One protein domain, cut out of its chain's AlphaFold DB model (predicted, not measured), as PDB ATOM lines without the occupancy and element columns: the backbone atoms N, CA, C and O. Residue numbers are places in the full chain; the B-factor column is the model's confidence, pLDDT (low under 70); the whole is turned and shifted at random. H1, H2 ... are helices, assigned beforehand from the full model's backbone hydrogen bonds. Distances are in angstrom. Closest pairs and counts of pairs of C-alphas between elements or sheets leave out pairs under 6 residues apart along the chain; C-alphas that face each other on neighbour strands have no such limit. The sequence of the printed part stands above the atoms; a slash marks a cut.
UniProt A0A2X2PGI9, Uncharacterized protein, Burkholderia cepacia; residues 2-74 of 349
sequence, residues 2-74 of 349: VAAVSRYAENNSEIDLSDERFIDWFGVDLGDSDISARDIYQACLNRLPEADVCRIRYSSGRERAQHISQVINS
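This is residues 2 to 74 of the 349 residues of an uncharacterized protein of Burkholderia cepacia (UniProt A0A2X2PGI9). Four short helices form a crossed, elongated body: H2 and H4 cross in the middle, H1 packs on H2 towards one end, and H3 packs on the last residues of H4 towards the other. The long link of residues 46 to 60, with no named element, loops round the far end beyond H3. The printed part has 73 residues, with four named helices in the order H1, H2, H3, H4 and no named strand; its class is all helix. It is compact, with a radius of gyration of the C-alphas of 11.9 A, and spans 38 by 23 by 19 A.

H1, residues 2 to 11, touches H2, residues 20 to 29, closest at the C-alphas of Ala 4 and Phe 26, 6.9 A apart. They run opposite ways at a steep tilt of 68 degrees, only just short of about perpendicular. H2 is apart from H3, residues 37 to 45, but touches H4, residues 61 to 72. The closest C-alphas of H2 and H4 are those of Ile 23 and Ala 65, 5.6 A apart, and their lines are about perpendicular, at 78 degrees. H3 touches H4 at its residues 68 to 72 alone, closest at the C-alphas of Ile 40 and Ile 68, 6.6 A apart. These two run the same way at 36 degrees, only just a steep tilt. The helix packing is mostly crossed, with 0 of these 3 touching pairs at a shallow tilt. H1 is apart from H3 and H4. Every O i to N i+4 pair is within hydrogen-bond range in H2, H3 and H4, and 5 of 6 in H1.

H1 begins at C-alpha 2, (134.669, 190.593, 128.366), and measures 15.2 A. H2 measures 13.9 A and H3 11.1 A. H4, 16.3 A, ends at C-alpha 72, (139.100, 189.648, 117.370).

The C-alphas farthest apart are those of Ser 13 and Ala 51, 38.4 A. The printed part has no cut, and the link from H3 to H4 is long. Mean pLDDT of the printed part is 79.2; 14 residues are under 70, among them 12 to 18.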
ATOM      1  N   VAL A   2     135.470 189.471 127.797       66.62
ATOM      2  CA  VAL A   2     134.669 190.593 128.366       66.62
ATOM      3  C   VAL A   2     135.248 191.182 129.660       66.62
ATOM      4  O   VAL A   2     135.324 192.400 129.815       66.62
ATOM      5  N   ALA A   3     135.743 190.329 130.562       69.62
ATOM      6  CA  ALA A   3     136.440 190.775 131.768       69.62
ATOM      7  C   ALA A   3     137.744 191.538 131.463       69.62
ATOM      8  O   ALA A   3     138.083 192.474 132.176       69.62
ATOM      9  N   ALA A   4     138.457 191.161 130.400       73.06
ATOM     10  CA  ALA A   4     139.674 191.843 129.979       73.06
ATOM     11  C   ALA A   4     139.349 193.208 129.357       73.06
ATOM     12  O   ALA A   4     139.949 194.204 129.739       73.06
ATOM     13  N   VAL A   5     138.312 193.285 128.512       70.94
ATOM     14  CA  VAL A   5     137.781 194.567 128.018       70.94
ATOM     15  C   VAL A   5     137.426 195.482 129.185       70.94
ATOM     16  O   VAL A   5     137.824 196.636 129.173       70.94
ATOM     17  N   SER A   6     136.763 194.951 130.220       66.19
ATOM     18  CA  SER A   6     136.374 195.702 131.424       66.19
ATOM     19  C   SER A   6     137.574 196.204 132.246       66.19
ATOM     20  O   SER A   6     137.557 197.342 132.700       66.19
ATOM     21  N   ARG A   7     138.633 195.397 132.412       72.56
ATOM     22  CA  ARG A   7     139.876 195.816 133.093       72.56
ATOM     23  C   ARG A   7     140.661 196.856 132.296       72.56
ATOM     24  O   ARG A   7     141.183 197.804 132.874       72.56
ATOM     25  N   TYR A   8     140.749 196.683 130.977       72.50
ATOM     26  CA  TYR A   8     141.396 197.659 130.103       72.50
ATOM     27  C   TYR A   8     140.687 199.007 130.173       72.50
ATOM     28  O   TYR A   8     141.329 200.044 130.310       72.50
ATOM     29  N   ALA A   9     139.356 198.950 130.163       66.56
ATOM     30  CA  ALA A   9     138.454 200.059 130.397       66.56
ATOM     31  C   ALA A   9     138.892 200.914 131.591       66.56
ATOM     32  O   ALA A   9     139.121 202.103 131.439       66.56
ATOM     33  N   GLU A  10     139.069 200.322 132.775       67.62
ATOM     34  CA  GLU A  10     139.333 201.058 134.026       67.62
ATOM     35  C   GLU A  10     140.484 202.074 133.951       67.62
ATOM     36  O   GLU A  10     140.471 203.056 134.694       67.62
ATOM     37  N   ASN A  11     141.447 201.863 133.051       73.12
ATOM     38  CA  ASN A  11     142.640 202.693 132.916       73.12
ATOM     39  C   ASN A  11     142.713 203.480 131.594       73.12
ATOM     40  O   ASN A  11     143.690 204.198 131.388       73.12
ATOM     41  N   ASN A  12     141.720 203.368 130.700       68.88
ATOM     42  CA  ASN A  12     141.769 203.955 129.357       68.88
ATOM     43  C   ASN A  12     140.445 204.638 128.988       68.88
ATOM     44  O   ASN A  12     139.389 204.020 129.008       68.88
ATOM     45  N   SER A  13     140.505 205.912 128.584       63.84
ATOM     46  CA  SER A  13     139.319 206.711 128.230       63.84
ATOM     47  C   SER A  13     138.651 206.303 126.912       63.84
ATOM     48  O   SER A  13     137.487 206.631 126.687       63.84
ATOM     49  N   GLU A  14     139.384 205.603 126.046       62.53
ATOM     50  CA  GLU A  14     138.916 205.069 124.770       62.53
ATOM     51  C   GLU A  14     139.314 203.596 124.674       62.53
ATOM     52  O   GLU A  14     140.405 203.205 125.086       62.53
ATOM     53  N   ILE A  15     138.413 202.780 124.132       63.72
ATOM     54  CA  ILE A  15     138.637 201.356 123.901       63.72
ATOM     55  C   ILE A  15     138.419 201.094 122.434       63.72
ATOM     56  O   ILE A  15     137.326 201.287 121.921       63.72
ATOM     57  N   ASP A  16     139.446 200.616 121.768       67.00
ATOM     58  CA  ASP A  16     139.316 200.044 120.448       67.00
ATOM     59  C   ASP A  16     139.910 198.642 120.530       67.00
ATOM     60  O   ASP A  16     141.088 198.465 120.819       67.00
ATOM     61  N   LEU A  17     139.057 197.629 120.350       67.50
ATOM     62  CA  LEU A  17     139.478 196.227 120.422       67.50
ATOM     63  C   LEU A  17     140.445 195.858 119.283       67.50
ATOM     64  O   LEU A  17     141.089 194.811 119.344       67.50
ATOM     65  N   SER A  18     140.534 196.713 118.261       65.31
ATOM     66  CA  SER A  18     141.480 196.639 117.154       65.31
ATOM     67  C   SER A  18     142.701 197.560 117.313       65.31
ATOM     68  O   SER A  18     143.637 197.425 116.526       65.31
ATOM     69  N   ASP A  19     142.741 198.431 118.333       72.81
ATOM     70  CA  ASP A  19     143.898 199.290 118.627       72.81
ATOM     71  C   ASP A  19     145.065 198.443 119.143       72.81
ATOM     72  O   ASP A  19     144.909 197.592 120.029       72.81
ATOM     73  N   GLU A  20     146.256 198.703 118.598       74.50
ATOM     74  CA  GLU A  20     147.510 198.074 119.010       74.50
ATOM     75  C   GLU A  20     147.709 198.165 120.528       74.50
ATOM     76  O   GLU A  20     148.132 197.192 121.143       74.50
ATOM     77  N   ARG A  21     147.298 199.269 121.173       78.75
ATOM     78  CA  ARG A  21     147.398 199.435 122.633       78.75
ATOM     79  C   ARG A  21     146.551 198.433 123.413       78.75
ATOM     80  O   ARG A  21     146.998 197.947 124.452       78.75
ATOM     81  N   PHE A  22     145.328 198.149 122.959       76.56
ATOM     82  CA  PHE A  22     144.475 197.145 123.598       76.56
ATOM     83  C   PHE A  22     145.022 195.748 123.343       76.56
ATOM     84  O   PHE A  22     145.099 194.942 124.265       76.56
ATOM     85  N   ILE A  23     145.417 195.469 122.103       75.94
ATOM     86  CA  ILE A  23     145.936 194.167 121.690       75.94
ATOM     87  C   ILE A  23     147.218 193.823 122.459       75.94
ATOM     88  O   ILE A  23     147.350 192.703 122.955       75.94
ATOM     89  N   ASP A  24     148.134 194.780 122.598       78.12
ATOM     90  CA  ASP A  24     149.374 194.613 123.351       78.12
ATOM     91  C   ASP A  24     149.085 194.405 124.838       78.12
ATOM     92  O   ASP A  24     149.601 193.462 125.439       78.12
ATOM     93  N   TRP A  25     148.198 195.221 125.422       84.56
ATOM     94  CA  TRP A  25     147.770 195.046 126.810       84.56
ATOM     95  C   TRP A  25     147.107 193.684 127.038       84.56
ATOM     96  O   TRP A  25     147.428 193.000 128.005       84.56
ATOM     97  N   PHE A  26     146.217 193.257 126.142       80.44
ATOM     98  CA  PHE A  26     145.514 191.984 126.255       80.44
ATOM     99  C   PHE A  26     146.478 190.808 126.082       80.44
ATOM    100  O   PHE A  26     146.369 189.805 126.783       80.44
ATOM    101  N   GLY A  27     147.476 190.953 125.208       74.69
ATOM    102  CA  GLY A  27     148.578 190.009 125.076       74.69
ATOM    103  C   GLY A  27     149.424 189.880 126.346       74.69
ATOM    104  O   GLY A  27     149.921 188.791 126.604       74.69
ATOM    105  N   VAL A  28     149.573 190.944 127.140       77.19
ATOM    106  CA  VAL A  28     150.231 190.905 128.461       77.19
ATOM    107  C   VAL A  28     149.302 190.312 129.528       77.19
ATOM    108  O   VAL A  28     149.722 189.458 130.303       77.19
ATOM    109  N   ASP A  29     148.022 190.697 129.543       79.12
ATOM    110  CA  ASP A  29     146.998 190.206 130.486       79.12
ATOM    111  C   ASP A  29     146.757 188.691 130.356       79.12
ATOM    112  O   ASP A  29     146.464 188.015 131.342       79.12
ATOM    113  N   LEU A  30     146.945 188.133 129.158       75.62
ATOM    114  CA  LEU A  30     146.918 186.691 128.910       75.62
ATOM    115  C   LEU A  30     148.200 185.953 129.377       75.62
ATOM    116  O   LEU A  30     148.181 184.723 129.441       75.62
ATOM    117  N   GLY A  31     149.289 186.665 129.709       71.50
ATOM    118  CA  GLY A  31     150.565 186.121 130.203       71.50
ATOM    119  C   GLY A  31     151.804 186.465 129.350       71.50
ATOM    120  O   GLY A  31     151.780 186.433 128.123       71.50
ATOM    121  N   ASP A  32     152.945 186.740 129.992       61.38
ATOM    122  CA  ASP A  32     154.073 187.410 129.320       61.38
ATOM    123  C   ASP A  32     154.892 186.574 128.311       61.38
ATOM    124  O   ASP A  32     155.526 187.170 127.437       61.38
ATOM    125  N   SER A  33     154.865 185.230 128.312       61.19
ATOM    126  CA  SER A  33     155.790 184.463 127.440       61.19
ATOM    127  C   SER A  33     155.289 183.174 126.775       61.19
ATOM    128  O   SER A  33     155.831 182.832 125.728       61.19
ATOM    129  N   ASP A  34     154.249 182.498 127.278       73.19
ATOM    130  CA  ASP A  34     153.868 181.147 126.798       73.19
ATOM    131  C   ASP A  34     152.466 181.040 126.167       73.19
ATOM    132  O   ASP A  34     151.960 179.939 125.945       73.19
ATOM    133  N   ILE A  35     151.829 182.170 125.836       83.75
ATOM    134  CA  ILE A  35     150.509 182.170 125.184       83.75
ATOM    135  C   ILE A  35     150.608 181.491 123.817       83.75
ATOM    136  O   ILE A  35     151.263 181.979 122.893       83.75
ATOM    137  N   SER A  36     149.894 180.383 123.669       88.81
ATOM    138  CA  SER A  36     149.738 179.670 122.411       88.81
ATOM    139  C   SER A  36     148.508 180.157 121.638       88.81
ATOM    140  O   SER A  36     147.608 180.798 122.183       88.81
ATOM    141  N   ALA A  37     148.405 179.778 120.361       90.31
ATOM    142  CA  ALA A  37     147.182 180.013 119.593       90.31
ATOM    143  C   ALA A  37     145.942 179.382 120.258       90.31
ATOM    144  O   ALA A  37     144.834 179.891 120.103       90.31
ATOM    145  N   ARG A  38     146.117 178.303 121.042       89.69
ATOM    146  CA  ARG A  38     145.017 177.690 121.800       89.69
ATOM    147  C   ARG A  38     144.482 178.625 122.870       89.69
ATOM    148  O   ARG A  38     143.271 178.726 123.005       89.69
ATOM    149  N   ASP A  39     145.363 179.318 123.579       88.44
ATOM    150  CA  ASP A  39     144.972 180.236 124.647       88.44
ATOM    151  C   ASP A  39     144.225 181.443 124.075       88.44
ATOM    152  O   ASP A  39     143.194 181.839 124.610       88.44
ATOM    153  N   ILE A  40     144.670 181.961 122.923       88.94
ATOM    154  CA  ILE A  40     143.986 183.054 122.212       88.94
ATOM    155  C   ILE A  40     142.586 182.625 121.763       88.94
ATOM    156  O   ILE A  40     141.611 183.319 122.046       88.94
ATOM    157  N   TYR A  41     142.448 181.469 121.111       91.31
ATOM    158  CA  TYR A  41     141.138 180.974 120.672       91.31
ATOM    159  C   TYR A  41     140.238 180.627 121.860       91.31
ATOM    160  O   TYR A  41     139.045 180.918 121.833       91.31
ATOM    161  N   GLN A  42     140.786 180.094 122.950       87.94
ATOM    162  CA  GLN A  42     140.008 179.841 124.155       87.94
ATOM    163  C   GLN A  42     139.539 181.156 124.802       87.94
ATOM    164  O   GLN A  42     138.388 181.253 125.228       87.94
ATOM    165  N   ALA A  43     140.389 182.185 124.847       84.31
ATOM    166  CA  ALA A  43     140.085 183.463 125.489       84.31
ATOM    167  C   ALA A  43     139.141 184.363 124.674       84.31
ATOM    168  O   ALA A  43     138.312 185.068 125.270       84.31
ATOM    169  N   CYS A  44     139.283 184.357 123.344       82.44
ATOM    170  CA  CYS A  44     138.500 185.166 122.408       82.44
ATOM    171  C   CYS A  44     137.272 184.420 121.884       82.44
ATOM    172  O   CYS A  44     136.191 184.999 121.840       82.44
ATOM    173  N   LEU A  45     137.436 183.148 121.503       84.56
ATOM    174  CA  LEU A  45     136.422 182.354 120.805       84.56
ATOM    175  C   LEU A  45     135.741 181.279 121.665       84.56
ATOM    176  O   LEU A  45     134.738 180.702 121.251       84.56
ATOM    177  N   ASN A  46     136.251 181.017 122.874       85.44
ATOM    178  CA  ASN A  46     135.775 179.956 123.767       85.44
ATOM    179  C   ASN A  46     135.734 178.563 123.099       85.44
ATOM    180  O   ASN A  46     134.848 177.751 123.377       85.44
ATOM    181  N   ARG A  47     136.701 178.287 122.215       88.88
ATOM    182  CA  ARG A  47     136.907 176.990 121.557       88.88
ATOM    183  C   ARG A  47     138.391 176.722 121.321       88.88
ATOM    184  O   ARG A  47     139.222 177.616 121.456       88.88
ATOM    185  N   LEU A  48     138.704 175.507 120.878       91.50
ATOM    186  CA  LEU A  48     140.030 175.179 120.359       91.50
ATOM    187  C   LEU A  48     140.176 175.612 118.886       91.50
ATOM    188  O   LEU A  48     139.196 175.530 118.136       91.50
ATOM    189  N   PRO A  49     141.380 176.038 118.464       92.81
ATOM    190  CA  PRO A  49     141.681 176.318 117.067       92.81
ATOM    191  C   PRO A  49     141.793 175.035 116.237       92.81
ATOM    192  O   PRO A  49     141.916 173.927 116.768       92.81
ATOM    193  N   GLU A  50     141.815 175.201 114.921       92.88
ATOM    194  CA  GLU A  50     142.103 174.152 113.951       92.88
ATOM    195  C   GLU A  50     143.507 173.545 114.186       92.88
ATOM    196  O   GLU A  50     144.383 174.118 114.850       92.88
ATOM    197  N   ALA A  51     143.726 172.320 113.696       90.19
ATOM    198  CA  ALA A  51     144.916 171.529 114.028       90.19
ATOM    199  C   ALA A  51     146.233 172.142 113.514       90.19
ATOM    200  O   ALA A  51     147.290 171.956 114.123       90.19
ATOM    201  N   ASP A  52     146.178 172.852 112.395       90.06
ATOM    202  CA  ASP A  52     147.261 173.634 111.806       90.06
ATOM    203  C   ASP A  52     147.536 174.910 112.612       90.06
ATOM    204  O   ASP A  52     148.685 175.165 112.978       90.06
ATOM    205  N   VAL A  53     146.488 175.636 113.004       89.75
ATOM    206  CA  VAL A  53     146.580 176.835 113.852       89.75
ATOM    207  C   VAL A  53     147.178 176.498 115.229       89.75
ATOM    208  O   VAL A  53     147.993 177.254 115.758       89.75
ATOM    209  N   CYS A  54     146.892 175.312 115.782       86.75
ATOM    210  CA  CYS A  54     147.510 174.811 117.021       86.75
ATOM    211  C   CYS A  54     149.050 174.735 116.980       86.75
ATOM    212  O   CYS A  54     149.679 174.646 118.038       86.75
ATOM    213  N   ARG A  55     149.661 174.692 115.789       86.81
ATOM    214  CA  ARG A  55     151.119 174.572 115.610       86.81
ATOM    215  C   ARG A  55     151.824 175.920 115.537       86.81
ATOM    216  O   ARG A  55     153.053 175.939 115.542       86.81
ATOM    217  N   ILE A  56     151.075 177.023 115.484       87.38
ATOM    218  CA  ILE A  56     151.650 178.365 115.465       87.38
ATOM    219  C   ILE A  56     152.475 178.573 116.740       87.38
ATOM    220  O   ILE A  56     152.031 178.314 117.864       87.38
ATOM    221  N   ARG A  57     153.713 179.022 116.539       85.56
ATOM    222  CA  ARG A  57     154.641 179.458 117.578       85.56
ATOM    223  C   ARG A  57     154.981 180.905 117.277       85.56
ATOM    224  O   ARG A  57     155.474 181.191 116.192       85.56
ATOM    225  N   TYR A  58     154.685 181.796 118.213       85.38
ATOM    226  CA  TYR A  58     155.003 183.207 118.056       85.38
ATOM    227  C   TYR A  58     156.487 183.415 118.344       85.38
ATOM    228  O   TYR A  58     156.975 183.012 119.399       85.38
ATOM    229  N   SER A  59     157.206 184.027 117.408       81.50
ATOM    230  CA  SER A  59     158.619 184.377 117.585       81.50
ATOM    231  C   SER A  59     158.800 185.714 118.312       81.50
ATOM    232  O   SER A  59     159.887 186.020 118.803       81.50
ATOM    233  N   SER A  60     157.732 186.513 118.404       81.31
ATOM    234  CA  SER A  60     157.716 187.811 119.075       81.31
ATOM    235  C   SER A  60     156.326 188.174 119.605       81.31
ATOM    236  O   SER A  60     155.305 187.660 119.139       81.31
ATOM    237  N   GLY A  61     156.275 189.135 120.535       78.81
ATOM    238  CA  GLY A  61     155.016 189.730 120.995       78.81
ATOM    239  C   GLY A  61     154.212 190.388 119.866       78.81
ATOM    240  O   GLY A  61     152.988 190.343 119.896       78.81
ATOM    241  N   ARG A  62     154.879 190.903 118.822       80.06
ATOM    242  CA  ARG A  62     154.225 191.537 117.666       80.06
ATOM    243  C   ARG A  62     153.438 190.539 116.814       80.06
ATOM    244  O   ARG A  62     152.315 190.831 116.421       80.06
ATOM    245  N   GLU A  63     153.996 189.360 116.543       82.94
ATOM    246  CA  GLU A  63     153.277 188.300 115.814       82.94
ATOM    247  C   GLU A  63     152.066 187.797 116.609       82.94
ATOM    248  O   GLU A  63     151.002 187.535 116.047       82.94
ATOM    249  N   ARG A  64     152.213 187.707 117.937       84.81
ATOM    250  CA  ARG A  64     151.119 187.370 118.852       84.81
ATOM    251  C   ARG A  64     150.010 188.424 118.809       84.81
ATOM    252  O   ARG A  64     148.851 188.062 118.627       84.81
ATOM    253  N   ALA A  65     150.366 189.701 118.922       79.88
ATOM    254  CA  ALA A  65     149.444 190.829 118.819       79.88
ATOM    255  C   ALA A  65     148.685 190.818 117.481       79.88
ATOM    256  O   ALA A  65     147.459 190.888 117.453       79.88
ATOM    257  N   GLN A  66     149.389 190.611 116.365       82.25
ATOM    258  CA  GLN A  66     148.760 190.493 115.047       82.25
ATOM    259  C   GLN A  66     147.753 189.340 114.977       82.25
ATOM    260  O   GLN A  66     146.668 189.516 114.431       82.25
ATOM    261  N   HIS A  67     148.063 188.178 115.555       87.50
ATOM    262  CA  HIS A  67     147.126 187.055 115.554       87.50
ATOM    263  C   HIS A  67     145.919 187.310 116.479       87.50
ATOM    264  O   HIS A  67     144.788 187.026 116.097       87.50
ATOM    265  N   ILE A  68     146.115 187.920 117.655       84.44
ATOM    266  CA  ILE A  68     145.005 188.383 118.509       84.44
ATOM    267  C   ILE A  68     144.097 189.338 117.724       84.44
ATOM    268  O   ILE A  68     142.882 189.140 117.699       84.44
ATOM    269  N   SER A  69     144.688 190.317 117.034       81.44
ATOM    270  CA  SER A  69     143.969 191.267 116.181       81.44
ATOM    271  C   SER A  69     143.157 190.554 115.101       81.44
ATOM    272  O   SER A  69     141.975 190.838 114.926       81.44
ATOM    273  N   GLN A  70     143.748 189.577 114.410       85.19
ATOM    274  CA  GLN A  70     143.054 188.787 113.390       85.19
ATOM    275  C   GLN A  70     141.861 188.019 113.967       85.19
ATOM    276  O   GLN A  70     140.795 188.004 113.357       85.19
ATOM    277  N   VAL A  71     142.020 187.408 115.144       86.75
ATOM    278  CA  VAL A  71     140.948 186.646 115.797       86.75
ATOM    279  C   VAL A  71     139.817 187.569 116.240       86.75
ATOM    280  O   VAL A  71     138.665 187.284 115.930       86.75
ATOM    281  N   ILE A  72     140.115 188.685 116.908       79.50
ATOM    282  CA  ILE A  72     139.100 189.648 117.370       79.50
ATOM    283  C   ILE A  72     138.366 190.290 116.186       79.50
ATOM    284  O   ILE A  72     137.159 190.493 116.241       79.50
ATOM    285  N   ASN A  73     139.061 190.546 115.078       76.50
ATOM    286  CA  ASN A  73     138.447 191.116 113.880       76.50
ATOM    287  C   ASN A  73     137.772 190.074 112.971       76.50
ATOM    288  O   ASN A  73     137.169 190.455 111.961       76.50
ATOM    289  N   SER A  74     137.848 188.782 113.308       80.69
ATOM    290  CA  SER A  74     137.264 187.703 112.509       80.69
ATOM    291  C   SER A  74     135.735 187.744 112.513       80.69
ATOM    292  O   SER A  74     135.094 188.150 113.484       80.69
TER     293      SER A  74